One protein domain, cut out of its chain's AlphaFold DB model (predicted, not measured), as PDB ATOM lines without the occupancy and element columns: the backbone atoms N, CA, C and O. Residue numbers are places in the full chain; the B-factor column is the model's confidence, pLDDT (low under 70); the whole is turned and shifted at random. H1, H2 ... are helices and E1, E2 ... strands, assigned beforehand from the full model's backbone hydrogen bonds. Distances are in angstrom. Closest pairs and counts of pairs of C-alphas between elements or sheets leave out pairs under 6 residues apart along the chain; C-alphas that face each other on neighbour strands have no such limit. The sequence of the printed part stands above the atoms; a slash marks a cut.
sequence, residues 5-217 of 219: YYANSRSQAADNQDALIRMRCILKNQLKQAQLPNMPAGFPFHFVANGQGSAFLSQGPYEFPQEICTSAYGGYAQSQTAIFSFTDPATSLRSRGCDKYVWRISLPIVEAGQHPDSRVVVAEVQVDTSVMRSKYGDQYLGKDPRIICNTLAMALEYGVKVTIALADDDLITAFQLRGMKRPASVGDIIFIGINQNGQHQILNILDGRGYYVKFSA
ATOM      1  N   TYR A   5     199.711 169.773 154.753       43.91
ATOM      2  CA  TYR A   5     199.800 168.672 155.726       43.91
ATOM      3  C   TYR A   5     201.153 168.619 156.453       43.91
ATOM      4  O   TYR A   5     201.185 168.423 157.661       43.91
ATOM      5  N   TYR A   6     202.265 168.895 155.765       43.69
ATOM      6  CA  TYR A   6     203.604 168.814 156.368       43.69
ATOM      7  C   TYR A   6     203.920 169.940 157.364       43.69
ATOM      8  O   TYR A   6     204.709 169.737 158.285       43.69
ATOM      9  N   ALA A   7     203.313 171.121 157.203       46.56
ATOM     10  CA  ALA A   7     203.505 172.233 158.134       46.56
ATOM     11  C   ALA A   7     202.822 171.967 159.489       46.56
ATOM     12  O   ALA A   7     203.380 172.291 160.535       46.56
ATOM     13  N   ASN A   8     201.659 171.306 159.468       51.44
ATOM     14  CA  ASN A   8     200.871 171.030 160.669       51.44
ATOM     15  C   ASN A   8     201.518 169.939 161.543       51.44
ATOM     16  O   ASN A   8     201.602 170.078 162.759       51.44
ATOM     17  N   SER A   9     202.079 168.895 160.919       55.78
ATOM     18  CA  SER A   9     202.781 167.814 161.630       55.78
ATOM     19  C   SER A   9     204.038 168.296 162.360       55.78
ATOM     20  O   SER A   9     204.377 167.786 163.424       55.78
ATOM     21  N   ARG A  10     204.739 169.291 161.796       56.38
ATOM     22  CA  ARG A  10     205.986 169.825 162.364       56.38
ATOM     23  C   ARG A  10     205.735 170.736 163.568       56.38
ATOM     24  O   ARG A  10     206.514 170.689 164.511       56.38
ATOM     25  N   SER A  11     204.647 171.513 163.543       60.97
ATOM     26  CA  SER A  11     204.199 172.309 164.696       60.97
ATOM     27  C   SER A  11     203.770 171.400 165.845       60.97
ATOM     28  O   SER A  11     204.247 171.553 166.961       60.97
ATOM     29  N   GLN A  12     202.968 170.374 165.548       62.38
ATOM     30  CA  GLN A  12     202.455 169.452 166.558       62.38
ATOM     31  C   GLN A  12     203.570 168.651 167.253       62.38
ATOM     32  O   GLN A  12     203.546 168.484 168.468       62.38
ATOM     33  N   ALA A  13     204.580 168.190 166.507       63.25
ATOM     34  CA  ALA A  13     205.730 167.498 167.088       63.25
ATOM     35  C   ALA A  13     206.554 168.404 168.026       63.25
ATOM     36  O   ALA A  13     206.987 167.951 169.086       63.25
ATOM     37  N   ALA A  14     206.738 169.677 167.661       64.62
ATOM     38  CA  ALA A  14     207.418 170.656 168.506       64.62
ATOM     39  C   ALA A  14     206.620 170.944 169.791       64.62
ATOM     40  O   ALA A  14     207.179 170.882 170.884       64.62
ATOM     41  N   ASP A  15     205.302 171.133 169.677       70.44
ATOM     42  CA  ASP A  15     204.412 171.372 170.822       70.44
ATOM     43  C   ASP A  15     204.407 170.191 171.812       70.44
ATOM     44  O   ASP A  15     204.411 170.384 173.034       70.44
ATOM     45  N   ASN A  16     204.460 168.959 171.293       73.31
ATOM     46  CA  ASN A  16     204.519 167.736 172.096       73.31
ATOM     47  C   ASN A  16     205.863 167.586 172.818       73.31
ATOM     48  O   ASN A  16     205.907 167.200 173.991       73.31
ATOM     49  N   GLN A  17     206.965 167.922 172.145       79.50
ATOM     50  CA  GLN A  17     208.291 167.910 172.755       79.50
ATOM     51  C   GLN A  17     208.407 168.970 173.859       79.50
ATOM     52  O   GLN A  17     208.900 168.671 174.949       79.50
ATOM     53  N   ASP A  18     207.864 170.164 173.633       82.19
ATOM     54  CA  ASP A  18     207.816 171.225 174.637       82.19
ATOM     55  C   ASP A  18     206.935 170.845 175.837       82.19
ATOM     56  O   ASP A  18     207.283 171.132 176.987       82.19
ATOM     57  N   ALA A  19     205.815 170.154 175.605       82.75
ATOM     58  CA  ALA A  19     204.977 169.622 176.678       82.75
ATOM     59  C   ALA A  19     205.734 168.594 177.535       82.75
ATOM     60  O   ALA A  19     205.708 168.684 178.765       82.75
ATOM     61  N   LEU A  20     206.470 167.669 176.909       84.81
ATOM     62  CA  LEU A  20     207.314 166.699 177.616       84.81
ATOM     63  C   LEU A  20     208.410 167.380 178.440       84.81
ATOM     64  O   LEU A  20     208.632 167.001 179.592       84.81
ATOM     65  N   ILE A  21     209.067 168.409 177.896       88.31
ATOM     66  CA  ILE A  21     210.078 169.190 178.622       88.31
ATOM     67  C   ILE A  21     209.457 169.873 179.850       88.31
ATOM     68  O   ILE A  21     210.007 169.773 180.951       88.31
ATOM     69  N   ARG A  22     208.285 170.509 179.699       89.56
ATOM     70  CA  ARG A  22     207.559 171.138 180.816       89.56
ATOM     71  C   ARG A  22     207.192 170.127 181.899       89.56
ATOM     72  O   ARG A  22     207.465 170.374 183.073       89.56
ATOM     73  N   MET A  23     206.639 168.976 181.516       91.06
ATOM     74  CA  MET A  23     206.282 167.915 182.463       91.06
ATOM     75  C   MET A  23     207.499 167.395 183.228       91.06
ATOM     76  O   MET A  23     207.449 167.287 184.454       91.06
ATOM     77  N   ARG A  24     208.619 167.137 182.537       92.94
ATOM     78  CA  ARG A  24     209.877 166.726 183.184       92.94
ATOM     79  C   ARG A  24     210.369 167.770 184.181       92.94
ATOM     80  O   ARG A  24     210.817 167.402 185.261       92.94
ATOM     81  N   CYS A  25     210.264 169.057 183.848       93.00
ATOM     82  CA  CYS A  25     210.667 170.145 184.737       93.00
ATOM     83  C   CYS A  25     209.806 170.202 186.011       93.00
ATOM     84  O   CYS A  25     210.351 170.256 187.116       93.00
ATOM     85  N   ILE A  26     208.477 170.122 185.873       93.94
ATOM     86  CA  ILE A  26     207.544 170.110 187.013       93.94
ATOM     87  C   ILE A  26     207.828 168.910 187.919       93.94
ATOM     88  O   ILE A  26     208.047 169.089 189.119       93.94
ATOM     89  N   LEU A  27     207.907 167.708 187.341       95.69
ATOM     90  CA  LEU A  27     208.204 166.485 188.086       95.69
ATOM     91  C   LEU A  27     209.559 166.561 188.788       95.69
ATOM     92  O   LEU A  27     209.655 166.212 189.961       95.69
ATOM     93  N   LYS A  28     210.601 167.058 188.110       96.12
ATOM     94  CA  LYS A  28     211.929 167.242 188.710       96.12
ATOM     95  C   LYS A  28     211.849 168.104 189.969       96.12
ATOM     96  O   LYS A  28     212.450 167.752 190.981       96.12
ATOM     97  N   ASN A  29     211.114 169.212 189.923       95.06
ATOM     98  CA  ASN A  29     210.988 170.119 191.062       95.06
ATOM     99  C   ASN A  29     210.208 169.480 192.220       95.06
ATOM    100  O   ASN A  29     210.666 169.546 193.359       95.06
ATOM    101  N   GLN A  30     209.094 168.801 191.926       95.62
ATOM    102  CA  GLN A  30     208.320 168.050 192.923       95.62
ATOM    103  C   GLN A  30     209.168 166.961 193.597       95.62
ATOM    104  O   GLN A  30     209.169 166.823 194.820       95.62
ATOM    105  N   LEU A  31     209.958 166.230 192.807       96.81
ATOM    106  CA  LEU A  31     210.856 165.185 193.289       96.81
ATOM    107  C   LEU A  31     211.990 165.733 194.156       96.81
ATOM    108  O   LEU A  31     212.242 165.181 195.223       96.81
ATOM    109  N   LYS A  32     212.637 166.838 193.757       95.19
ATOM    110  CA  LYS A  32     213.693 167.482 194.566       95.19
ATOM    111  C   LYS A  32     213.184 167.943 195.935       95.19
ATOM    112  O   LYS A  32     213.953 168.019 196.888       95.19
ATOM    113  N   GLN A  33     211.890 168.237 196.038       93.69
ATOM    114  CA  GLN A  33     211.236 168.623 197.289       93.69
ATOM    115  C   GLN A  33     210.652 167.425 198.054       93.69
ATOM    116  O   GLN A  33     210.194 167.602 199.179       93.69
ATOM    117  N   ALA A  34     210.660 166.222 197.465       91.69
ATOM    118  CA  ALA A  34     209.910 165.053 197.933       91.69
ATOM    119  C   ALA A  34     208.421 165.365 198.205       91.69
ATOM    120  O   ALA A  34     207.807 164.817 199.118       91.69
ATOM    121  N   GLN A  35     207.844 166.265 197.402       90.31
ATOM    122  CA  GLN A  35     206.457 166.714 197.496       90.31
ATOM    123  C   GLN A  35     205.683 166.203 196.284       90.31
ATOM    124  O   GLN A  35     205.477 166.908 195.297       90.31
ATOM    125  N   LEU A  36     205.277 164.940 196.367       92.75
ATOM    126  CA  LEU A  36     204.387 164.299 195.408       92.75
ATOM    127  C   LEU A  36     203.014 164.125 196.081       92.75
ATOM    128  O   LEU A  36     202.915 163.338 197.023       92.75
ATOM    129  N   PRO A  37     201.968 164.854 195.648       90.56
ATOM    130  CA  PRO A  37     200.639 164.807 196.265       90.56
ATOM    131  C   PRO A  37     200.071 163.400 196.482       90.56
ATOM    132  O   PRO A  37     199.486 163.136 197.525       90.56
ATOM    133  N   ASN A  38     200.282 162.494 195.524       92.94
ATOM    134  CA  ASN A  38     199.734 161.136 195.564       92.94
ATOM    135  C   ASN A  38     200.757 160.087 196.030       92.94
ATOM    136  O   ASN A  38     200.581 158.895 195.782       92.94
ATOM    137  N   MET A  39     201.851 160.514 196.667       94.38
ATOM    138  CA  MET A  39     202.885 159.600 197.145       94.38
ATOM    139  C   MET A  39     202.319 158.642 198.197       94.38
ATOM    140  O   MET A  39     201.692 159.096 199.158       94.38
ATOM    141  N   PRO A  40     202.558 157.326 198.073       94.88
ATOM    142  CA  PRO A  40     202.084 156.376 199.060       94.88
ATOM    143  C   PRO A  40     202.754 156.619 200.410       94.88
ATOM    144  O   PRO A  40     203.950 156.918 200.505       94.88
ATOM    145  N   ALA A  41     201.985 156.417 201.478       92.12
ATOM    146  CA  ALA A  41     202.548 156.336 202.813       92.12
ATOM    147  C   ALA A  41     203.563 155.179 202.860       92.12
ATOM    148  O   ALA A  41     203.242 154.052 202.479       92.12
ATOM    149  N   GLY A  42     204.778 155.462 203.335       92.62
ATOM    150  CA  GLY A  42     205.875 154.488 203.383       92.62
ATOM    151  C   GLY A  42     206.800 154.481 202.161       92.62
ATOM    152  O   GLY A  42     207.636 153.584 202.065       92.62
ATOM    153  N   PHE A  43     206.688 155.456 201.246       94.81
ATOM    154  CA  PHE A  43     207.631 155.614 200.130       94.81
ATOM    155  C   PHE A  43     209.097 155.582 200.626       94.81
ATOM    156  O   PHE A  43     209.403 156.247 201.620       94.81
ATOM    157  N   PRO A  44     210.012 154.833 199.971       95.00
ATOM    158  CA  PRO A  44     209.919 154.273 198.612       95.00
ATOM    159  C   PRO A  44     209.228 152.910 198.485       95.00
ATOM    160  O   PRO A  44     209.267 152.300 197.418       95.00
ATOM    161  N   PHE A  45     208.590 152.442 199.550       94.62
ATOM    162  CA  PHE A  45     207.704 151.286 199.549       94.62
ATOM    163  C   PHE A  45     206.250 151.749 199.724       94.62
ATOM    164  O   PHE A  45     205.899 152.870 199.352       94.62
ATOM    165  N   HIS A  46     205.384 150.904 200.278       95.31
ATOM    166  CA  HIS A  46     204.024 151.305 200.617       95.31
ATOM    167  C   HIS A  46     203.471 150.488 201.784       95.31
ATOM    168  O   HIS A  46     203.844 149.332 201.985       95.31
ATOM    169  N   PHE A  47     202.570 151.079 202.563       94.81
ATOM    170  CA  PHE A  47     201.824 150.344 203.579       94.81
ATOM    171  C   PHE A  47     200.666 149.548 202.965       94.81
ATOM    172  O   PHE A  47     199.910 150.068 202.147       94.81
ATOM    173  N   VAL A  48     200.500 148.302 203.411       93.38
ATOM    174  CA  VAL A  48     199.373 147.427 203.055       93.38
ATOM    175  C   VAL A  48     198.653 146.992 204.326       93.38
ATOM    176  O   VAL A  48     199.280 146.743 205.358       93.38
ATOM    177  N   ALA A  49     197.323 146.912 204.267       91.75
ATOM    178  CA  ALA A  49     196.511 146.418 205.374       91.75
ATOM    179  C   ALA A  49     196.691 144.900 205.540       91.75
ATOM    180  O   ALA A  49     196.560 144.152 204.574       91.75
ATOM    181  N   ASN A  50     196.930 144.423 206.764       89.75
ATOM    182  CA  ASN A  50     197.066 142.986 207.040       89.75
ATOM    183  C   ASN A  50     195.736 142.272 207.348       89.75
ATOM    184  O   ASN A  50     195.740 141.156 207.859       89.75
ATOM    185  N   GLY A  51     194.595 142.927 207.109       87.44
ATOM    186  CA  GLY A  51     193.264 142.393 207.421       87.44
ATOM    187  C   GLY A  51     192.909 142.349 208.915       87.44
ATOM    188  O   GLY A  51     191.762 142.075 209.245       87.44
ATOM    189  N   GLN A  52     193.842 142.668 209.818       88.88
ATOM    190  CA  GLN A  52     193.643 142.671 211.278       88.88
ATOM    191  C   GLN A  52     193.568 144.093 211.862       88.88
ATOM    192  O   GLN A  52     193.782 144.299 213.052       88.88
ATOM    193  N   GLY A  53     193.299 145.096 211.019       85.81
ATOM    194  CA  GLY A  53     193.254 146.505 211.428       85.81
ATOM    195  C   GLY A  53     194.626 147.160 211.620       85.81
ATOM    196  O   GLY A  53     194.690 148.299 212.070       85.81
ATOM    197  N   SER A  54     195.717 146.481 211.253       88.19
ATOM    198  CA  SER A  54     197.064 147.060 211.253       88.19
ATOM    199  C   SER A  54     197.644 147.140 209.839       88.19
ATOM    200  O   SER A  54     197.197 146.452 208.918       88.19
ATOM    201  N   ALA A  55     198.628 148.016 209.662       92.25
ATOM    202  CA  ALA A  55     199.341 148.186 208.407       92.25
ATOM    203  C   ALA A  55     200.788 147.708 208.560       92.25
ATOM    204  O   ALA A  55     201.405 147.908 209.606       92.25
ATOM    205  N   PHE A  56     201.335 147.100 207.512       93.56
ATOM    206  CA  PHE A  56     202.748 146.731 207.441       93.56
ATOM    207  C   PHE A  56     203.375 147.294 206.170       93.56
ATOM    208  O   PHE A  56     202.686 147.532 205.177       93.56
ATOM    209  N   LEU A  57     204.683 147.536 206.214       93.50
ATOM    210  CA  LEU A  57     205.429 148.047 205.071       93.50
ATOM    211  C   LEU A  57     205.669 146.909 204.071       93.50
ATOM    212  O   LEU A  57     206.393 145.958 204.364       93.50
ATOM    213  N   SER A  58     205.049 147.001 202.901       93.44
ATOM    214  CA  SER A  58     205.169 146.035 201.815       93.44
ATOM    215  C   SER A  58     206.276 146.441 200.851       93.44
ATOM    216  O   SER A  58     206.269 147.543 200.307       93.44
ATOM    217  N   GLN A  59     207.192 145.510 200.584       92.38
ATOM    218  CA  GLN A  59     208.173 145.623 199.500       92.38
ATOM    219  C   GLN A  59     207.646 145.030 198.182       92.38
ATOM    220  O   GLN A  59     208.433 144.755 197.283       92.38
ATOM    221  N   GLY A  60     206.335 144.784 198.077       92.50
ATOM    222  CA  GLY A  60     205.695 144.310 196.851       92.50
ATOM    223  C   GLY A  60     205.533 145.416 195.800       92.50
ATOM    224  O   GLY A  60     205.638 146.601 196.132       92.50
ATOM    225  N   PRO A  61     205.257 145.047 194.539       94.81
ATOM    226  CA  PRO A  61     205.107 146.006 193.456       94.81
ATOM    227  C   PRO A  61     203.878 146.892 193.684       94.81
ATOM    228  O   PRO A  61     202.857 146.434 194.196       94.81
ATOM    229  N   TYR A  62     203.973 148.157 193.285       96.19
ATOM    230  CA  TYR A  62     202.861 149.104 193.352       96.19
ATOM    231  C   TYR A  62     202.995 150.176 192.272       96.19
ATOM    232  O   TYR A  62     204.074 150.406 191.722       96.19
ATOM    233  N   GLU A  63     201.894 150.866 191.995       96.56
ATOM    234  CA  GLU A  63     201.877 152.043 191.136       96.56
ATOM    235  C   GLU A  63     200.953 153.116 191.704       96.56
ATOM    236  O   GLU A  63     199.988 152.813 192.407       96.56
ATOM    237  N   PHE A  64     201.261 154.379 191.419       96.44
ATOM    238  CA  PHE A  64     200.385 155.496 191.748       96.44
ATOM    239  C   PHE A  64     200.430 156.583 190.664       96.44
ATOM    240  O   PHE A  64     201.494 156.857 190.091       96.44
ATOM    241  N   PRO A  65     199.282 157.211 190.359       95.69
ATOM    242  CA  PRO A  65     199.213 158.316 189.417       95.69
ATOM    243  C   PRO A  65     199.619 159.637 190.072       95.69
ATOM    244  O   PRO A  65     199.228 159.929 191.197       95.69
ATOM    245  N   GLN A  66     200.337 160.478 189.340       94.94
ATOM    246  CA  GLN A  66     200.653 161.853 189.704       94.94
ATOM    247  C   GLN A  66     200.131 162.791 188.620       94.94
ATOM    248  O   GLN A  66     200.589 162.755 187.478       94.94
ATOM    249  N   GLU A  67     199.189 163.650 188.986       92.75
ATOM    250  CA  GLU A  67     198.669 164.673 188.083       92.75
ATOM    251  C   GLU A  67     199.684 165.805 187.895       92.75
ATOM    252  O   GLU A  67     200.352 166.239 188.843       92.75
ATOM    253  N   ILE A  68     199.796 166.276 186.656       90.81
ATOM    254  CA  ILE A  68     200.670 167.358 186.221       90.81
ATOM    255  C   ILE A  68     199.815 168.377 185.479       90.81
ATOM    256  O   ILE A  68     199.388 168.156 184.345       90.81
ATOM    257  N   CYS A  69     199.623 169.533 186.101       87.00
ATOM    258  CA  CYS A  69     198.967 170.664 185.466       87.00
ATOM    259  C   CYS A  69     199.997 171.469 184.674       87.00
ATOM    260  O   CYS A  69     200.910 172.066 185.247       87.00
ATOM    261  N   THR A  70     199.844 171.508 183.353       81.69
ATOM    262  CA  THR A  70     200.640 172.373 182.476       81.69
ATOM    263  C   THR A  70     199.773 173.520 181.966       81.69
ATOM    264  O   THR A  70     198.642 173.316 181.533       81.69
ATOM    265  N   SER A  71     200.285 174.749 182.019       73.31
ATOM    266  CA  SER A  71     199.655 175.880 181.336       73.31
ATOM    267  C   SER A  71     199.961 175.781 179.841       73.31
ATOM    268  O   SER A  71     201.134 175.841 179.459       73.31
ATOM    269  N   ALA A  72     198.943 175.623 178.995       63.34
ATOM    270  CA  ALA A  72     199.123 175.693 177.549       63.34
ATOM    271  C   ALA A  72     199.118 177.154 177.063       63.34
ATOM    272  O   ALA A  72     198.500 178.033 177.674       63.34
ATOM    273  N   TYR A  73     199.789 177.412 175.935       55.94
ATOM    274  CA  TYR A  73     199.635 178.668 175.199       55.94
ATOM    275  C   TYR A  73     198.157 178.821 174.808       55.94
ATOM    276  O   TYR A  73     197.608 177.969 174.116       55.94
ATOM    277  N   GLY A  74     197.500 179.877 175.297       62.59
ATOM    278  CA  GLY A  74     196.061 180.107 175.095       62.59
ATOM    279  C   GLY A  74     195.198 180.029 176.360       62.59
ATOM    280  O   GLY A  74     193.989 180.207 176.264       62.59
ATOM    281  N   GLY A  75     195.788 179.807 177.540       59.56
ATOM    282  CA  GLY A  75     195.110 179.999 178.834       59.56
ATOM    283  C   GLY A  75     194.321 178.799 179.364       59.56
ATOM    284  O   GLY A  75     193.832 178.852 180.490       59.56
ATOM    285  N   TYR A  76     194.239 177.699 178.614       66.38
ATOM    286  CA  TYR A  76     193.662 176.449 179.108       66.38
ATOM    287  C   TYR A  76     194.734 175.616 179.822       66.38
ATOM    288  O   TYR A  76     195.806 175.347 179.275       66.38
ATOM    289  N   ALA A  77     194.458 175.212 181.063       71.38
ATOM    290  CA  ALA A  77     195.300 174.264 181.782       71.38
ATOM    291  C   ALA A  77     195.054 172.854 181.233       71.38
ATOM    292  O   ALA A  77     193.916 172.388 181.197       71.38
ATOM    293  N   GLN A  78     196.117 172.169 180.822       77.56
ATOM    294  CA  GLN A  78     196.061 170.762 180.450       77.56
ATOM    295  C   GLN A  78     196.599 169.932 181.614       77.56
ATOM    296  O   GLN A  78     197.767 170.076 181.989       77.56
ATOM    297  N   SER A  79     195.746 169.076 182.180       83.06
ATOM    298  CA  SER A  79     196.159 168.074 183.162       83.06
ATOM    299  C   SER A  79     196.594 166.804 182.435       83.06
ATOM    300  O   SER A  79     195.870 166.295 181.577       83.06
ATOM    301  N   GLN A  80     197.794 166.322 182.740       88.25
ATOM    302  CA  GLN A  80     198.313 165.039 182.273       88.25
ATOM    303  C   GLN A  80     198.744 164.197 183.469       88.25
ATOM    304  O   GLN A  80     199.174 164.735 184.485       88.25
ATOM    305  N   THR A  81     198.673 162.876 183.343       91.94
ATOM    306  CA  THR A  81     198.975 161.967 184.453       91.94
ATOM    307  C   THR A  81     200.275 161.217 184.196       91.94
ATOM    308  O   THR A  81     200.367 160.425 183.258       91.94
ATOM    309  N   ALA A  82     201.270 161.434 185.053       94.50
ATOM    310  CA  ALA A  82     202.447 160.580 185.141       94.50
ATOM    311  C   ALA A  82     202.144 159.359 186.006       94.50
ATOM    312  O   ALA A  82     201.455 159.482 187.016       94.50
ATOM    313  N   ILE A  83     202.694 158.197 185.662       96.69
ATOM    314  CA  ILE A  83     202.647 157.029 186.546       96.69
ATOM    315  C   ILE A  83     204.005 156.790 187.164       96.69
ATOM    316  O   ILE A  83     205.006 156.642 186.460       96.69
ATOM    317  N   PHE A  84     203.992 156.693 188.485       97.69
ATOM    318  CA  PHE A  84     205.086 156.167 189.269       97.69
ATOM    319  C   PHE A  84     204.837 154.688 189.507       97.69
ATOM    320  O   PHE A  84     203.757 154.314 189.956       97.69
ATOM    321  N   SER A  85     205.828 153.852 189.226       97.12
ATOM    322  CA  SER A  85     205.743 152.425 189.513       97.12
ATOM    323  C   SER A  85     206.993 151.923 190.206       97.12
ATOM    324  O   SER A  85     208.096 152.436 190.005       97.12
ATOM    325  N   PHE A  86     206.790 150.913 191.038       96.69
ATOM    326  CA  PHE A  86     207.825 150.181 191.733       96.69
ATOM    327  C   PHE A  86     207.660 148.690 191.461       96.69
ATOM    328  O   PHE A  86     206.552 148.154 191.531       96.69
ATOM    329  N   THR A  87     208.770 148.014 191.181       94.50
ATOM    330  CA  THR A  87     208.824 146.558 191.050       94.50
ATOM    331  C   THR A  87     209.979 145.998 191.857       94.50
ATOM    332  O   THR A  87     211.097 146.519 191.801       94.50
ATOM    333  N   ASP A  88     209.719 144.906 192.562       91.50
ATOM    334  CA  ASP A  88     210.720 144.174 193.321       91.50
ATOM    335  C   ASP A  88     211.451 143.120 192.451       91.50
ATOM    336  O   ASP A  88     210.967 142.741 191.374       91.50
ATOM    337  N   PRO A  89     212.601 142.601 192.919       87.81
ATOM    338  CA  PRO A  89     213.367 141.591 192.195       87.81
ATOM    339  C   PRO A  89     212.608 140.278 191.950       87.81
ATOM    340  O   PRO A  89     212.850 139.623 190.936       87.81
ATOM    341  N   ALA A  90     211.694 139.867 192.836       80.00
ATOM    342  CA  ALA A  90     210.961 138.608 192.701       80.00
ATOM    343  C   ALA A  90     209.880 138.689 191.614       80.00
ATOM    344  O   ALA A  90     209.673 137.730 190.872       80.00
ATOM    345  N   THR A  91     209.254 139.849 191.418       71.00
ATOM    346  CA  THR A  91     208.333 140.050 190.285       71.00
ATOM    347  C   THR A  91     209.062 139.987 188.931       71.00
ATOM    348  O   THR A  91     208.473 139.646 187.902       71.00
ATOM    349  N   SER A  92     210.380 140.219 188.920       59.81
ATOM    350  CA  SER A  92     211.213 140.162 187.715       59.81
ATOM    351  C   SER A  92     211.611 138.748 187.264       59.81
ATOM    352  O   SER A  92     212.282 138.627 186.246       59.81
ATOM    353  N   LEU A  93     211.179 137.673 187.943       51.50
ATOM    354  CA  LEU A  93     211.588 136.274 187.687       51.50
ATOM    355  C   LEU A  93     211.390 135.767 186.240       51.50
ATOM    356  O   LEU A  93     211.965 134.743 185.867       51.50
ATOM    357  N   ARG A  94     210.618 136.467 185.396       51.59
ATOM    358  CA  ARG A  94     210.535 136.184 183.947       51.59
ATOM    359  C   ARG A  94     211.762 136.668 183.158       51.59
ATOM    360  O   ARG A  94     212.011 136.186 182.057       51.59
ATOM    361  N   SER A  95     212.552 137.557 183.744       51.19
ATOM    362  CA  SER A  95     213.814 138.091 183.244       51.19
ATOM    363  C   SER A  95     214.941 137.508 184.094       51.19
ATOM    364  O   SER A  95     215.256 138.024 185.165       51.19
ATOM    365  N   ARG A  96     215.535 136.392 183.647       44.38
ATOM    366  CA  ARG A  96     216.697 135.778 184.317       44.38
ATOM    367  C   ARG A  96     217.744 136.858 184.629       44.38
ATOM    368  O   ARG A  96     218.322 137.420 183.705       44.38
ATOM    369  N   GLY A  97     217.990 137.112 185.915       54.59
ATOM    370  CA  GLY A  97     219.112 137.936 186.379       54.59
ATOM    371  C   GLY A  97     218.809 139.382 186.783       54.59
ATOM    372  O   GLY A  97     219.758 140.138 186.948       54.59
ATOM    373  N   CYS A  98     217.548 139.799 186.958       61.06
ATOM    374  CA  CYS A  98     217.257 141.138 187.490       61.06
ATOM    375  C   CYS A  98     217.137 141.117 189.026       61.06
ATOM    376  O   CYS A  98     216.055 141.074 189.601       61.06
ATOM    377  N   ASP A  99     218.273 141.169 189.718       87.06
ATOM    378  CA  ASP A  99     218.380 141.219 191.182       87.06
ATOM    379  C   ASP A  99     218.197 142.641 191.750       87.06
ATOM    380  O   ASP A  99     218.843 143.028 192.730       87.06
ATOM    381  N   LYS A 100     217.326 143.438 191.119       93.44
ATOM    382  CA  LYS A 100     217.221 144.881 191.356       93.44
ATOM    383  C   LYS A 100     215.803 145.310 191.679       93.44
ATOM    384  O   LYS A 100     214.842 144.863 191.060       93.44
ATOM    385  N   TYR A 101     215.707 146.228 192.626       95.38
ATOM    386  CA  TYR A 101     214.513 147.015 192.888       95.38
ATOM    387  C   TYR A 101     214.451 148.149 191.874       95.38
ATOM    388  O   TYR A 101     215.476 148.778 191.606       95.38
ATOM    389  N   VAL A 102     213.283 148.409 191.293       96.56
ATOM    390  CA  VAL A 102     213.161 149.376 190.198       96.56
ATOM    391  C   VAL A 102     212.031 150.352 190.470       96.56
ATOM    392  O   VAL A 102     210.892 149.933 190.646       96.56
ATOM    393  N   TRP A 103     212.345 151.647 190.436       97.94
ATOM    394  CA  TRP A 103     211.377 152.742 190.433       97.94
ATOM    395  C   TRP A 103     211.375 153.420 189.067       97.94
ATOM    396  O   TRP A 103     212.438 153.725 188.519       97.94
ATOM    397  N   ARG A 104     210.189 153.677 188.517       97.62
ATOM    398  CA  ARG A 104     210.005 154.265 187.184       97.62
ATOM    399  C   ARG A 104     209.016 155.411 187.202       97.62
ATOM    400  O   ARG A 104     208.052 155.394 187.960       97.62
ATOM    401  N   ILE A 105     209.237 156.356 186.295       97.56
ATOM    402  CA  ILE A 105     208.273 157.398 185.939       97.56
ATOM    403  C   ILE A 105     207.939 157.237 184.468       97.56
ATOM    404  O   ILE A 105     208.829 157.285 183.617       97.56
ATOM    405  N   SER A 106     206.654 157.082 184.179       96.00
ATOM    406  CA  SER A 106     206.135 156.986 182.819       96.00
ATOM    407  C   SER A 106     205.244 158.181 182.507       96.00
ATOM    408  O   SER A 106     204.364 158.517 183.298       96.00
ATOM    409  N   LEU A 107     205.465 158.812 181.356       92.56
ATOM    410  CA  LEU A 107     204.637 159.902 180.835       92.56
ATOM    411  C   LEU A 107     203.804 159.422 179.643       92.56
ATOM    412  O   LEU A 107     204.254 158.523 178.928       92.56
ATOM    413  N   PRO A 108     202.614 160.001 179.411       87.81
ATOM    414  CA  PRO A 108     201.825 159.700 178.222       87.81
ATOM    415  C   PRO A 108     202.579 160.114 176.952       87.81
ATOM    416  O   PRO A 108     203.249 161.150 176.922       87.81
ATOM    417  N   ILE A 109     202.470 159.304 175.898       81.38
ATOM    418  CA  ILE A 109     202.972 159.662 174.572       81.38
ATOM    419  C   ILE A 109     201.891 160.494 173.889       81.38
ATOM    420  O   ILE A 109     200.820 160.000 173.544       81.38
ATOM    421  N   VAL A 110     202.165 161.780 173.693       66.69
ATOM    422  CA  VAL A 110     201.281 162.661 172.928       66.69
ATOM    423  C   VAL A 110     201.654 162.508 171.452       66.69
ATOM    424  O   VAL A 110     202.402 163.310 170.912       66.69
ATOM    425  N   GLU A 111     201.210 161.438 170.793       60.00
ATOM    426  CA  GLU A 111     201.345 161.276 169.338       60.00
ATOM    427  C   GLU A 111     199.971 161.082 168.692       60.00
ATOM    428  O   GLU A 111     199.123 160.339 169.188       60.00
ATOM    429  N   ALA A 112     199.741 161.767 167.567       46.75
ATOM    430  CA  ALA A 112     198.488 161.687 166.829       46.75
ATOM    431  C   ALA A 112     198.282 160.261 166.283       46.75
ATOM    432  O   ALA A 112     198.972 159.841 165.359       46.75
ATOM    433  N   GLY A 113     197.322 159.529 166.856       54.25
ATOM    434  CA  GLY A 113     196.919 158.194 166.398       54.25
ATOM    435  C   GLY A 113     197.420 157.019 167.241       54.25
ATOM    436  O   GLY A 113     197.129 155.878 166.887       54.25
ATOM    437  N   GLN A 114     198.130 157.256 168.350       55.19
ATOM    438  CA  GLN A 114     198.463 156.188 169.297       55.19
ATOM    439  C   GLN A 114     197.341 155.941 170.320       55.19
ATOM    440  O   GLN A 114     196.529 156.821 170.606       55.19
ATOM    441  N   HIS A 115     197.291 154.713 170.851       53.84
ATOM    442  CA  HIS A 115     196.333 154.296 171.880       53.84
ATOM    443  C   HIS A 115     196.418 155.235 173.098       53.84
ATOM    444  O   HIS A 115     197.533 155.556 173.508       53.84
ATOM    445  N   PRO A 116     195.296 155.612 173.738       55.75
ATOM    446  CA  PRO A 116     195.271 156.512 174.903       55.75
ATOM    447  C   PRO A 116     196.109 156.056 176.117       55.75
ATOM    448  O   PRO A 116     196.307 156.836 177.044       55.75
ATOM    449  N   ASP A 117     196.644 154.831 176.091       64.88
ATOM    450  CA  ASP A 117     197.469 154.242 177.155       64.88
ATOM    451  C   ASP A 117     198.956 154.112 176.789       64.88
ATOM    452  O   ASP A 117     199.734 153.544 177.562       64.88
ATOM    453  N   SER A 118     199.390 154.603 175.621       79.12
ATOM    454  CA  SER A 118     200.805 154.531 175.265       79.12
ATOM    455  C   SER A 118     201.623 155.479 176.151       79.12
ATOM    456  O   SER A 118     201.323 156.663 176.324       79.12
ATOM    457  N   ARG A 119     202.657 154.924 176.788       86.31
ATOM    458  CA  ARG A 119     203.486 155.626 177.769       86.31
ATOM    459  C   ARG A 119     204.957 155.371 177.514       86.31
ATOM    460  O   ARG A 119     205.351 154.281 177.107       86.31
ATOM    461  N   VAL A 120     205.769 156.377 177.807       90.50
ATOM    462  CA  VAL A 120     207.225 156.311 177.713       90.50
ATOM    463  C   VAL A 120     207.840 156.454 179.098       90.50
ATOM    464  O   VAL A 120     207.488 157.361 179.855       90.50
ATOM    465  N   VAL A 121     208.777 155.565 179.434       93.25
ATOM    466  CA  VAL A 121     209.576 155.680 180.659       93.25
ATOM    467  C   VAL A 121     210.546 156.842 180.482       93.25
ATOM    468  O   VAL A 121     211.405 156.822 179.602       93.25
ATOM    469  N   VAL A 122     210.398 157.873 181.309       94.56
ATOM    470  CA  VAL A 122     211.229 159.085 181.251       94.56
ATOM    471  C   VAL A 122     212.289 159.141 182.342       94.56
ATOM    472  O   VAL A 122     213.233 159.915 182.217       94.56
ATOM    473  N   ALA A 123     212.150 158.323 183.384       97.06
ATOM    474  CA  ALA A 123     213.158 158.125 184.412       97.06
ATOM    475  C   ALA A 123     213.053 156.720 185.001       97.06
ATOM    476  O   ALA A 123     211.955 156.193 185.187       97.06
ATOM    477  N   GLU A 124     214.207 156.142 185.314       97.38
ATOM    478  CA  GLU A 124     214.323 154.832 185.940       97.38
ATOM    479  C   GLU A 124     215.486 154.839 186.935       97.38
ATOM    480  O   GLU A 124     216.597 155.266 186.606       97.38
ATOM    481  N   VAL A 125     215.218 154.344 188.141       98.00
ATOM    482  CA  VAL A 125     216.215 154.090 189.180       98.00
ATOM    483  C   VAL A 125     216.185 152.609 189.512       98.00
ATOM    484  O   VAL A 125     215.144 152.076 189.885       98.00
ATOM    485  N   GLN A 126     217.332 151.959 189.379       97.00
ATOM    486  CA  GLN A 126     217.558 150.577 189.771       97.00
ATOM    487  C   GLN A 126     218.428 150.551 191.025       97.00
ATOM    488  O   GLN A 126     219.404 151.292 191.108       97.00
ATOM    489  N   VAL A 127     218.103 149.699 191.988       96.62
ATOM    490  CA  VAL A 127     218.898 149.511 193.204       96.62
ATOM    491  C   VAL A 127     219.187 148.034 193.373       96.62
ATOM    492  O   VAL A 127     218.261 147.224 193.444       96.62
ATOM    493  N   ASP A 128     220.468 147.688 193.445       94.69
ATOM    494  CA  ASP A 128     220.892 146.300 193.597       94.69
ATOM    495  C   ASP A 128     220.433 145.736 194.949       94.69
ATOM    496  O   ASP A 128     220.444 146.418 195.982       94.69
ATOM    497  N   THR A 129     220.047 144.458 194.978       93.44
ATOM    498  CA  THR A 129     219.649 143.791 196.230       93.44
ATOM    499  C   THR A 129     220.741 143.826 197.295       93.44
ATOM    500  O   THR A 129     220.432 143.894 198.486       93.44
ATOM    501  N   SER A 130     222.008 143.816 196.886       92.69
ATOM    502  CA  SER A 130     223.162 143.942 197.775       92.69
ATOM    503  C   SER A 130     223.179 145.296 198.503       92.69
ATOM    504  O   SER A 130     223.383 145.333 199.717       92.69
ATOM    505  N   VAL A 131     222.849 146.393 197.810       94.94
ATOM    506  CA  VAL A 131     222.689 147.731 198.404       94.94
ATOM    507  C   VAL A 131     221.528 147.743 199.389       94.94
ATOM    508  O   VAL A 131     221.689 148.224 200.511       94.94
ATOM    509  N   MET A 132     220.381 147.174 199.016       93.88
ATOM    510  CA  MET A 132     219.210 147.114 199.900       93.88
ATOM    511  C   MET A 132     219.455 146.292 201.170       93.88
ATOM    512  O   MET A 132     218.884 146.597 202.213       93.88
ATOM    513  N   ARG A 133     220.325 145.278 201.104       92.38
ATOM    514  CA  ARG A 133     220.754 144.462 202.255       92.38
ATOM    515  C   ARG A 133     221.894 145.089 203.065       92.38
ATOM    516  O   ARG A 133     222.248 144.569 204.121       92.38
ATOM    517  N   SER A 134     222.490 146.174 202.580       92.81
ATOM    518  CA  SER A 134     223.563 146.883 203.278       92.81
ATOM    519  C   SER A 134     223.022 147.790 204.390       92.81
ATOM    520  O   SER A 134     221.824 148.065 204.475       92.81
ATOM    521  N   LYS A 135     223.927 148.342 205.210       91.19
ATOM    522  CA  LYS A 135     223.574 149.371 206.205       91.19
ATOM    523  C   LYS A 135     222.938 150.603 205.562       91.19
ATOM    524  O   LYS A 135     222.049 151.196 206.161       91.19
ATOM    525  N   TYR A 136     223.366 150.964 204.351       93.88
ATOM    526  CA  TYR A 136     222.771 152.072 203.612       93.88
ATOM    527  C   TYR A 136     221.316 151.776 203.224       93.88
ATOM    528  O   TYR A 136     220.439 152.621 203.399       93.88
ATOM    529  N   GLY A 137     221.052 150.545 202.779       94.00
ATOM    530  CA  GLY A 137     219.710 150.036 202.500       94.00
ATOM    531  C   GLY A 137     218.762 150.192 203.690       94.00
ATOM    532  O   GLY A 137     217.718 150.839 203.585       94.00
ATOM    533  N   ASP A 138     219.169 149.643 204.835       89.88
ATOM    534  CA  ASP A 138     218.359 149.600 206.058       89.88
ATOM    535  C   ASP A 138     218.195 150.969 206.744       89.88
ATOM    536  O   ASP A 138     217.116 151.313 207.236       89.88
ATOM    537  N   GLN A 139     219.255 151.777 206.812       91.31
ATOM    538  CA  GLN A 139     219.221 153.041 207.556       91.31
ATOM    539  C   GLN A 139     218.651 154.199 206.740       91.31
ATOM    540  O   GLN A 139     218.041 155.096 207.321       91.31
ATOM    541  N   TYR A 140     218.844 154.175 205.421       93.81
ATOM    542  CA  TYR A 140     218.605 155.331 204.571       93.81
ATOM    543  C   TYR A 140     217.602 155.038 203.466       93.81
ATOM    544  O   TYR A 140     216.518 155.610 203.488       93.81
ATOM    545  N   LEU A 141     217.909 154.134 202.531       93.50
ATOM    546  CA  LEU A 141     217.051 153.914 201.359       93.50
ATOM    547  C   LEU A 141     215.623 153.519 201.738       93.50
ATOM    548  O   LEU A 141     214.682 154.083 201.197       93.50
ATOM    549  N   GLY A 142     215.446 152.596 202.686       91.25
ATOM    550  CA  GLY A 142     214.114 152.142 203.094       91.25
ATOM    551  C   GLY A 142     213.323 153.126 203.965       91.25
ATOM    552  O   GLY A 142     212.157 152.863 204.246       91.25
ATOM    553  N   LYS A 143     213.944 154.219 204.430       92.00
ATOM    554  CA  LYS A 143     213.372 155.136 205.438       92.00
ATOM    555  C   LYS A 143     213.274 156.581 204.964       92.00
ATOM    556  O   LYS A 143     212.408 157.314 205.432       92.00
ATOM    557  N   ASP A 144     214.166 156.998 204.072       94.56
ATOM    558  CA  ASP A 144     214.226 158.356 203.558       94.56
ATOM    559  C   ASP A 144     213.723 158.412 202.105       94.56
ATOM    560  O   ASP A 144     214.470 158.080 201.175       94.56
ATOM    561  N   PRO A 145     212.483 158.887 201.871       94.38
ATOM    562  CA  PRO A 145     211.913 158.979 200.529       94.38
ATOM    563  C   PRO A 145     212.745 159.876 199.602       94.38
ATOM    564  O   PRO A 145     212.776 159.672 198.385       94.38
ATOM    565  N   ARG A 146     213.471 160.849 200.173       95.62
ATOM    566  CA  ARG A 146     214.233 161.847 199.417       95.62
ATOM    567  C   ARG A 146     215.343 161.216 198.595       95.62
ATOM    568  O   ARG A 146     215.707 161.781 197.572       95.62
ATOM    569  N   ILE A 147     215.877 160.062 198.993       95.19
ATOM    570  CA  ILE A 147     216.962 159.410 198.252       95.19
ATOM    571  C   ILE A 147     216.460 158.955 196.885       95.19
ATOM    572  O   ILE A 147     217.021 159.350 195.861       95.19
ATOM    573  N   ILE A 148     215.368 158.189 196.846       97.44
ATOM    574  CA  ILE A 148     214.783 157.735 195.582       97.44
ATOM    575  C   ILE A 148     214.197 158.918 194.805       97.44
ATOM    576  O   ILE A 148     214.437 159.010 193.602       97.44
ATOM    577  N   CYS A 149     213.526 159.872 195.463       97.56
ATOM    578  CA  CYS A 149     213.005 161.060 194.783       97.56
ATOM    579  C   CYS A 149     214.115 161.888 194.115       97.56
ATOM    580  O   CYS A 149     214.024 162.183 192.924       97.56
ATOM    581  N   ASN A 150     215.198 162.205 194.828       96.81
ATOM    582  CA  ASN A 150     216.333 162.940 194.262       96.81
ATOM    583  C   ASN A 150     217.020 162.152 193.148       96.81
ATOM    584  O   ASN A 150     217.440 162.734 192.150       96.81
ATOM    585  N   THR A 151     217.100 160.828 193.276       97.31
ATOM    586  CA  THR A 151     217.697 159.981 192.236       97.31
ATOM    587  C   THR A 151     216.839 159.943 190.974       97.31
ATOM    588  O   THR A 151     217.371 160.055 189.872       97.31
ATOM    589  N   LEU A 152     215.512 159.885 191.113       97.88
ATOM    590  CA  LEU A 152     214.579 160.030 189.995       97.88
ATOM    591  C   LEU A 152     214.656 161.431 189.373       97.88
ATOM    592  O   LEU A 152     214.620 161.559 188.152       97.88
ATOM    593  N   ALA A 153     214.819 162.480 190.184       96.88
ATOM    594  CA  ALA A 153     215.028 163.836 189.684       96.88
ATOM    595  C   ALA A 153     216.321 163.946 188.861       96.88
ATOM    596  O   ALA A 153     216.304 164.554 187.793       96.88
ATOM    597  N   MET A 154     217.416 163.325 189.317       94.81
ATOM    598  CA  MET A 154     218.669 163.234 188.555       94.81
ATOM    599  C   MET A 154     218.481 162.448 187.252       94.81
ATOM    600  O   MET A 154     218.945 162.886 186.202       94.81
ATOM    601  N   ALA A 155     217.773 161.315 187.294       96.38
ATOM    602  CA  ALA A 155     217.460 160.520 186.106       96.38
ATOM    603  C   ALA A 155     216.694 161.345 185.053       96.38
ATOM    604  O   ALA A 155     217.051 161.320 183.875       96.38
ATOM    605  N   LEU A 156     215.700 162.135 185.484       95.00
ATOM    606  CA  LEU A 156     214.961 163.067 184.622       95.00
ATOM    607  C   LEU A 156     215.846 164.188 184.065       95.00
ATOM    608  O   LEU A 156     215.720 164.538 182.894       95.00
ATOM    609  N   GLU A 157     216.702 164.773 184.907       92.62
ATOM    610  CA  GLU A 157     217.559 165.915 184.570       92.62
ATOM    611  C   GLU A 157     218.605 165.555 183.516       92.62
ATOM    612  O   GLU A 157     218.748 166.272 182.529       92.62
ATOM    613  N   TYR A 158     219.282 164.418 183.687       90.00
ATOM    614  CA  TYR A 158     220.320 163.964 182.761       90.00
ATOM    615  C   TYR A 158     219.788 163.080 181.624       90.00
ATOM    616  O   TYR A 158     220.541 162.748 180.711       90.00
ATOM    617  N   GLY A 159     218.518 162.664 181.669       91.19
ATOM    618  CA  GLY A 159     217.955 161.727 180.693       91.19
ATOM    619  C   GLY A 159     218.645 160.359 180.723       91.19
ATOM    620  O   GLY A 159     218.897 159.764 179.673       91.19
ATOM    621  N   VAL A 160     218.985 159.876 181.921       94.31
ATOM    622  CA  VAL A 160     219.716 158.619 182.137       94.31
ATOM    623  C   VAL A 160     218.917 157.656 183.003       94.31
ATOM    624  O   VAL A 160     218.141 158.067 183.864       94.31
ATOM    625  N   LYS A 161     219.170 156.358 182.835       96.19
ATOM    626  CA  LYS A 161     218.818 155.356 183.841       96.19
ATOM    627  C   LYS A 161     219.868 155.387 184.944       96.19
ATOM    628  O   LYS A 161     221.052 155.286 184.638       96.19
ATOM    629  N   VAL A 162     219.463 155.478 186.204       97.56
ATOM    630  CA  VAL A 162     220.403 155.451 187.332       97.56
ATOM    631  C   VAL A 162     220.401 154.072 187.978       97.56
ATOM    632  O   VAL A 162     219.346 153.499 188.212       97.56
ATOM    633  N   THR A 163     221.578 153.529 188.266       96.50
ATOM    634  CA  THR A 163     221.767 152.306 189.054       96.50
ATOM    635  C   THR A 163     222.518 152.652 190.333       96.50
ATOM    636  O   THR A 163     223.584 153.258 190.260       96.50
ATOM    637  N   ILE A 164     221.971 152.279 191.486       96.81
ATOM    638  CA  ILE A 164     222.633 152.359 192.787       96.81
ATOM    639  C   ILE A 164     223.194 150.969 193.098       96.81
ATOM    640  O   ILE A 164     222.428 150.014 193.239       96.81
ATOM    641  N   ALA A 165     224.517 150.873 193.190       95.00
ATOM    642  CA  ALA A 165     225.255 149.624 193.360       95.00
ATOM    643  C   ALA A 165     226.259 149.718 194.518       95.00
ATOM    644  O   ALA A 165     226.677 150.813 194.905       95.00
ATOM    645  N   LEU A 166     226.656 148.563 195.055       94.06
ATOM    646  CA  LEU A 166     227.835 148.455 195.913       94.06
ATOM    647  C   LEU A 166     229.075 148.331 195.031       94.06
ATOM    648  O   LEU A 166     229.072 147.592 194.052       94.06
ATOM    649  N   ALA A 167     230.130 149.048 195.389       92.69
ATOM    650  CA  ALA A 167     231.422 148.944 194.741       92.69
ATOM    651  C   ALA A 167     232.048 147.578 195.042       92.69
ATOM    652  O   ALA A 167     232.325 147.273 196.203       92.69
ATOM    653  N   ASP A 168     232.306 146.780 194.017       91.44
ATOM    654  CA  ASP A 168     233.137 145.584 194.095       91.44
ATOM    655  C   ASP A 168     234.431 145.780 193.293       91.44
ATOM    656  O   ASP A 168     234.634 146.807 192.634       91.44
ATOM    657  N   ASP A 169     235.338 144.810 193.396       90.62
ATOM    658  CA  ASP A 169     236.626 144.858 192.705       90.62
ATOM    659  C   ASP A 169     236.456 144.970 191.178       90.62
ATOM    660  O   ASP A 169     237.186 145.726 190.528       90.62
ATOM    661  N   ASP A 170     235.459 144.290 190.608       89.31
ATOM    662  CA  ASP A 170     235.192 144.288 189.167       89.31
ATOM    663  C   ASP A 170     234.731 145.667 188.674       89.31
ATOM    664  O   ASP A 170     235.254 146.202 187.689       89.31
ATOM    665  N   LEU A 171     233.788 146.289 189.382       87.56
ATOM    666  CA  LEU A 171     233.263 147.610 189.063       87.56
ATOM    667  C   LEU A 171     234.337 148.692 189.222       87.56
ATOM    668  O   LEU A 171     234.464 149.576 188.369       87.56
ATOM    669  N   ILE A 172     235.146 148.612 190.283       88.75
ATOM    670  CA  ILE A 172     236.269 149.533 190.506       88.75
ATOM    671  C   ILE A 172     237.301 149.395 189.384       88.75
ATOM    672  O   ILE A 172     237.719 150.408 188.812       88.75
ATOM    673  N   THR A 173     237.666 148.165 189.016       87.69
ATOM    674  CA  THR A 173     238.600 147.890 187.914       87.69
ATOM    675  C   THR A 173     238.064 148.445 186.595       87.69
ATOM    676  O   THR A 173     238.785 149.119 185.855       87.69
ATOM    677  N   ALA A 174     236.770 148.258 186.319       85.62
ATOM    678  CA  ALA A 174     236.126 148.796 185.124       85.62
ATOM    679  C   ALA A 174     236.179 150.335 185.063       85.62
ATOM    680  O   ALA A 174     236.368 150.902 183.982       85.62
ATOM    681  N   PHE A 175     236.053 151.029 186.198       83.19
ATOM    682  CA  PHE A 175     236.181 152.490 186.246       83.19
ATOM    683  C   PHE A 175     237.616 152.978 186.060       83.19
ATOM    684  O   PHE A 175     237.835 153.978 185.370       83.19
ATOM    685  N   GLN A 176     238.596 152.260 186.610       82.25
ATOM    686  CA  GLN A 176     240.013 152.571 186.413       82.25
ATOM    687  C   GLN A 176     240.415 152.439 184.942       82.25
ATOM    688  O   GLN A 176     241.040 153.347 184.395       82.25
ATOM    689  N   LEU A 177     239.977 151.370 184.268       83.19
ATOM    690  CA  LEU A 177     240.215 151.163 182.834       83.19
ATOM    691  C   LEU A 177     239.599 152.268 181.961       83.19
ATOM    692  O   LEU A 177     240.091 152.547 180.870       83.19
ATOM    693  N   ARG A 178     238.547 152.934 182.448       79.19
ATOM    694  CA  ARG A 178     237.908 154.085 181.788       79.19
ATOM    695  C   ARG A 178     238.547 155.432 182.153       79.19
ATOM    696  O   ARG A 178     238.012 156.474 181.784       79.19
ATOM    697  N   GLY A 179     239.670 155.431 182.875       73.25
ATOM    698  CA  GLY A 179     240.412 156.641 183.237       73.25
ATOM    699  C   GLY A 179     239.701 157.534 184.260       73.25
ATOM    700  O   GLY A 179     239.987 158.731 184.342       73.25
ATOM    701  N   MET A 180     238.756 156.990 185.036       71.81
ATOM    702  CA  MET A 180     238.023 157.774 186.029       71.81
ATOM    703  C   MET A 180     238.921 158.095 187.231       71.81
ATOM    704  O   MET A 180     239.395 157.212 187.937       71.81
ATOM    705  N   LYS A 181     239.145 159.393 187.478       65.38
ATOM    706  CA  LYS A 181     240.120 159.924 188.456       65.38
ATOM    707  C   LYS A 181     239.793 159.667 189.939       65.38
ATOM    708  O   LYS A 181     240.534 160.142 190.795       65.38
ATOM    709  N   ARG A 182     238.693 158.983 190.275       69.44
ATOM    710  CA  ARG A 182     238.283 158.735 191.669       69.44
ATOM    711  C   ARG A 182     238.070 157.240 191.899       69.44
ATOM    712  O   ARG A 182     237.052 156.723 191.445       69.44
ATOM    713  N   PRO A 183     238.990 156.548 192.591       70.31
ATOM    714  CA  PRO A 183     238.763 155.162 192.950       70.31
ATOM    715  C   PRO A 183     237.729 155.133 194.077       70.31
ATOM    716  O   PRO A 183     238.003 155.555 195.202       70.31
ATOM    717  N   ALA A 184     236.520 154.666 193.769       85.69
ATOM    718  CA  ALA A 184     235.647 154.147 194.810       85.69
ATOM    719  C   ALA A 184     236.390 153.025 195.552       85.69
ATOM    720  O   ALA A 184     237.208 152.314 194.965       85.69
ATOM    721  N   SER A 185     236.153 152.901 196.850       90.44
ATOM    722  CA  SER A 185     236.656 151.783 197.647       90.44
ATOM    723  C   SER A 185     235.648 150.642 197.609       90.44
ATOM    724  O   SER A 185     234.450 150.903 197.532       90.44
ATOM    725  N   VAL A 186     236.110 149.393 197.704       91.56
ATOM    726  CA  VAL A 186     235.204 148.240 197.823       91.56
ATOM    727  C   VAL A 186     234.242 148.473 198.990       91.56
ATOM    728  O   VAL A 186     234.651 148.871 200.083       91.56
ATOM    729  N   GLY A 187     232.955 148.260 198.735       91.88
ATOM    730  CA  GLY A 187     231.860 148.505 199.665       91.88
ATOM    731  C   GLY A 187     231.258 149.910 199.618       91.88
ATOM    732  O   GLY A 187     230.227 150.108 200.253       91.88
ATOM    733  N   ASP A 188     231.836 150.872 198.888       94.25
ATOM    734  CA  ASP A 188     231.220 152.190 198.668       94.25
ATOM    735  C   ASP A 188     229.882 152.078 197.921       94.25
ATOM    736  O   ASP A 188     229.669 151.157 197.134       94.25
ATOM    737  N   ILE A 189     228.979 153.037 198.132       95.19
ATOM    738  CA  ILE A 189     227.715 153.111 197.387       95.19
ATOM    739  C   ILE A 189     227.922 154.005 196.170       95.19
ATOM    740  O   ILE A 189     228.261 155.180 196.312       95.19
ATOM    741  N   ILE A 190     227.691 153.478 194.972       94.50
ATOM    742  CA  ILE A 190     227.932 154.189 193.715       94.50
ATOM    743  C   ILE A 190     226.620 154.373 192.961       94.50
ATOM    744  O   ILE A 190     225.851 153.433 192.775       94.50
ATOM    745  N   PHE A 191     226.396 155.592 192.479       95.38
ATOM    746  CA  PHE A 191     225.287 155.949 191.606       95.38
ATOM    747  C   PHE A 191     225.827 156.075 190.184       95.38
ATOM    748  O   PHE A 191     226.644 156.952 189.893       95.38
ATOM    749  N   ILE A 192     225.367 155.203 189.294       94.31
ATOM    750  CA  ILE A 192     225.830 155.095 187.911       94.31
ATOM    751  C   ILE A 192     224.684 155.488 186.987       94.31
ATOM    752  O   ILE A 192     223.655 154.821 186.958       94.31
ATOM    753  N   GLY A 193     224.855 156.559 186.222       93.88
ATOM    754  CA  GLY A 193     223.956 156.919 185.131       93.88
ATOM    755  C   GLY A 193     224.332 156.174 183.852       93.88
ATOM    756  O   GLY A 193     225.508 156.112 183.505       93.88
ATOM    757  N   ILE A 194     223.347 155.641 183.137       93.31
ATOM    758  CA  ILE A 194     223.497 155.038 181.812       93.31
ATOM    759  C   ILE A 194     222.601 155.819 180.852       93.31
ATOM    760  O   ILE A 194     221.378 155.844 181.024       93.31
ATOM    761  N   ASN A 195     223.204 156.487 179.871       91.12
ATOM    762  CA  ASN A 195     222.455 157.245 178.868       91.12
ATOM    763  C   ASN A 195     221.881 156.333 177.769       91.12
ATOM    764  O   ASN A 195     222.117 155.125 177.743       91.12
ATOM    765  N   GLN A 196     221.136 156.921 176.832       87.12
ATOM    766  CA  GLN A 196     220.508 156.193 175.720       87.12
ATOM    767  C   GLN A 196     221.518 155.503 174.786       87.12
ATOM    768  O   GLN A 196     221.175 154.522 174.136       87.12
ATOM    769  N   ASN A 197     222.771 155.967 174.767       89.38
ATOM    770  CA  ASN A 197     223.860 155.376 173.988       89.38
ATOM    771  C   ASN A 197     224.593 154.256 174.751       89.38
ATOM    772  O   ASN A 197     225.617 153.764 174.284       89.38
ATOM    773  N   GLY A 198     224.129 153.893 175.953       86.12
ATOM    774  CA  GLY A 198     224.789 152.908 176.811       86.12
ATOM    775  C   GLY A 198     226.088 153.407 177.449       86.12
ATOM    776  O   GLY A 198     226.841 152.611 178.004       86.12
ATOM    777  N   GLN A 199     226.383 154.708 177.392       87.06
ATOM    778  CA  GLN A 199     227.558 155.267 178.055       87.06
ATOM    779  C   GLN A 199     227.281 155.418 179.546       87.06
ATOM    780  O   GLN A 199     226.227 155.917 179.947       87.06
ATOM    781  N   HIS A 200     228.243 154.986 180.362       88.38
ATOM    782  CA  HIS A 200     228.130 155.080 181.812       88.38
ATOM    783  C   HIS A 200     228.810 156.353 182.310       88.38
ATOM    784  O   HIS A 200     229.927 156.666 181.896       88.38
ATOM    785  N   GLN A 201     228.177 157.014 183.269       89.06
ATOM    786  CA  GLN A 201     228.733 158.135 184.013       89.06
ATOM    787  C   GLN A 201     228.547 157.898 185.509       89.06
ATOM    788  O   GLN A 201     227.488 157.449 185.946       89.06
ATOM    789  N   ILE A 202     229.567 158.203 186.308       89.81
ATOM    790  CA  ILE A 202     229.409 158.219 187.763       89.81
ATOM    791  C   ILE A 202     228.696 159.521 188.119       89.81
ATOM    792  O   ILE A 202     229.122 160.595 187.702       89.81
ATOM    793  N   LEU A 203     227.615 159.410 188.883       90.31
ATOM    794  CA  LEU A 203     226.817 160.538 189.357       90.31
ATOM    795  C   LEU A 203     227.139 160.881 190.809       90.31
ATOM    796  O   LEU A 203     227.233 162.051 191.158       90.31
ATOM    797  N   ASN A 204     227.316 159.866 191.654       91.44
ATOM    798  CA  ASN A 204     227.571 160.044 193.078       91.44
ATOM    799  C   ASN A 204     228.353 158.839 193.625       91.44
ATOM    800  O   ASN A 204     228.177 157.718 193.144       91.44
ATOM    801  N   ILE A 205     229.214 159.074 194.611       91.44
ATOM    802  CA  ILE A 205     229.882 158.036 195.398       91.44
ATOM    803  C   ILE A 205     229.723 158.411 196.865       91.44
ATOM    804  O   ILE A 205     230.153 159.491 197.278       91.44
ATOM    805  N   LEU A 206     229.163 157.499 197.649       92.31
ATOM    806  CA  LEU A 206     229.121 157.579 199.103       92.31
ATOM    807  C   LEU A 206     230.088 156.555 199.696       92.31
ATOM    808  O   LEU A 206     230.376 155.532 199.074       92.31
ATOM    809  N   ASP A 207     230.569 156.802 200.911       89.44
ATOM    810  CA  ASP A 207     231.251 155.751 201.667       89.44
ATOM    811  C   ASP A 207     230.334 154.532 201.889       89.44
ATOM    812  O   ASP A 207     229.112 154.621 201.771       89.44
ATOM    813  N   GLY A 208     230.898 153.375 202.243       81.00
ATOM    814  CA  GLY A 208     230.104 152.149 202.426       81.00
ATOM    815  C   GLY A 208     229.060 152.178 203.549       81.00
ATOM    816  O   GLY A 208     228.316 151.215 203.738       81.00
ATOM    817  N   ARG A 209     228.984 153.273 204.315       82.38
ATOM    818  CA  ARG A 209     227.905 153.534 205.279       82.38
ATOM    819  C   ARG A 209     226.862 154.530 204.760       82.38
ATOM    820  O   ARG A 209     225.791 154.626 205.352       82.38
ATOM    821  N   GLY A 210     227.150 155.237 203.670       79.38
ATOM    822  CA  GLY A 210     226.312 156.285 203.098       79.38
ATOM    823  C   GLY A 210     226.334 157.609 203.863       79.38
ATOM    824  O   GLY A 210     225.470 158.448 203.629       79.38
ATOM    825  N   TYR A 211     227.282 157.796 204.782       81.81
ATOM    826  CA  TYR A 211     227.397 158.989 205.621       81.81
ATOM    827  C   TYR A 211     228.077 160.148 204.897       81.81
ATOM    828  O   TYR A 211     227.711 161.303 205.109       81.81
ATOM    829  N   TYR A 212     229.070 159.852 204.055       83.62
ATOM    830  CA  TYR A 212     229.913 160.878 203.449       83.62
ATOM    831  C   TYR A 212     229.890 160.795 201.930       83.62
ATOM    832  O   TYR A 212     230.200 159.757 201.346       83.62
ATOM    833  N   VAL A 213     229.586 161.926 201.290       86.94
ATOM    834  CA  VAL A 213     229.700 162.084 199.839       86.94
ATOM    835  C   VAL A 213     231.181 162.206 199.472       86.94
ATOM    836  O   VAL A 213     231.828 163.205 199.777       86.94
ATOM    837  N   LYS A 214     231.721 161.189 198.797       86.25
ATOM    838  CA  LYS A 214     233.088 161.172 198.244       86.25
ATOM    839  C   LYS A 214     233.159 161.847 196.873       86.25
ATOM    840  O   LYS A 214     234.199 162.372 196.464       86.25
ATOM    841  N   PHE A 215     232.058 161.824 196.131       84.88
ATOM    842  CA  PHE A 215     231.939 162.454 194.821       84.88
ATOM    843  C   PHE A 215     230.484 162.760 194.522       84.88
ATOM    844  O   PHE A 215     229.644 161.906 194.735       84.88
ATOM    845  N   SER A 216     230.211 163.924 193.947       83.75
ATOM    846  CA  SER A 216     228.949 164.217 193.275       83.75
ATOM    847  C   SER A 216     229.290 164.899 191.962       83.75
ATOM    848  O   SER A 216     230.118 165.815 191.949       83.75
ATOM    849  N   ALA A 217     228.679 164.455 190.870       79.50
ATOM    850  CA  ALA A 217     228.718 165.190 189.619       79.50
ATOM    851  C   ALA A 217     228.008 166.535 189.830       79.50
ATOM    852  O   ALA A 217     226.952 166.589 190.468       79.50
TER     853      ALA A 217
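Overview. This is residues 5 to 217 of the 219 residues of an uncharacterized protein of Candolleomyces aberdarensis (UniProt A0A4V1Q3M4). One strongly curled sheet of eight strands wraps round the later part of the long helix H1, with H5 packed on the same face; the first turns of H1 reach away from the sheet, and the small hairpin E1-E2 projects elsewhere. The printed part has 213 residues with six named helices and ten named strands, in the order H1 E1 E2 E3 E4 H2 E5 E6 H3 H4 H5 E7 H6 E8 E9 E10. The large sheet is mixed, ordered E3 E4 E5 E6 E7 E8 E9 E10, and the class is mixed, helices and strands. The whole is compact, with a radius of gyration of the C-alphas of 19.1 A and spans of 58 by 56 by 34 A.

Along the chain. H1, residues 5 to 32, begins at C-alpha 5 (199.800, 168.672, 155.726) and is 41.3 A long. E1 is 46 to 49, E2 55 to 58, E3 62 to 71 with 29.5 A, and E4 77 to 87 with 32.2 A. H2 is 91 to 94, E5 100 to 108, E6 119 to 128, bending by 62 degrees at residue 122, H3 129 to 132 and H4 135 to 141. H5 is 145 to 158 with 20.3 A, E7 161 to 166, H6 169 to 177, E8 189 to 194, E9 200 to 206, and E10 213 to 216, ending at C-alpha 216 (228.949, 164.217, 193.275).

Arrangement. H1 is on the sheet with residues 19 to 27; its closest C-alphas to E3 are Met 23 and Ile 68, 6.8 A. With residues 24 to 32 H1 touches H5, the C-alphas of Lys 28 and Ala 153 4.7 A apart, at a shallow tilt of 31 degrees, opposite ways. H5 is on the sheet, its closest C-alphas to E6 being Ala 155 and Ala 123, 5.2 A. E3 and E4 are a hairpin, with N 68 and O 80 at 2.7 A. E6 and E7 are parallel, N 126 and O 162 at 2.8 A; with H3, H4 and H5 between, they form a strand-helix-strand unit, two parallel neighbours joined through helices. E8, E9 and E10 form a meander, each strand the antiparallel neighbour of the one before; N 191 and O 204 are at 2.9 A. H3 is on the same face as H5; H4 and H6 only graze the sheet, and H2 is only just not on it, with 4 pairs of C-alphas within 10 A. Every O i to N i+4 pair is within hydrogen-bond range in H4, H5 and H6, and 23 of 24 in H1; H2 and H3 are too short for one.

Size, cuts and confidence. The C-alphas of Tyr 5 and Gln 52 are the two farthest apart, 61.6 A. The printed part has no cut; the links H1 to E1 and H6 to E8 are long. Mean pLDDT of the printed part is 85.6, and it is under 70 at residues 5 to 14, 72 to 76, 92 to 98, 110 to 117 and 181 to 182.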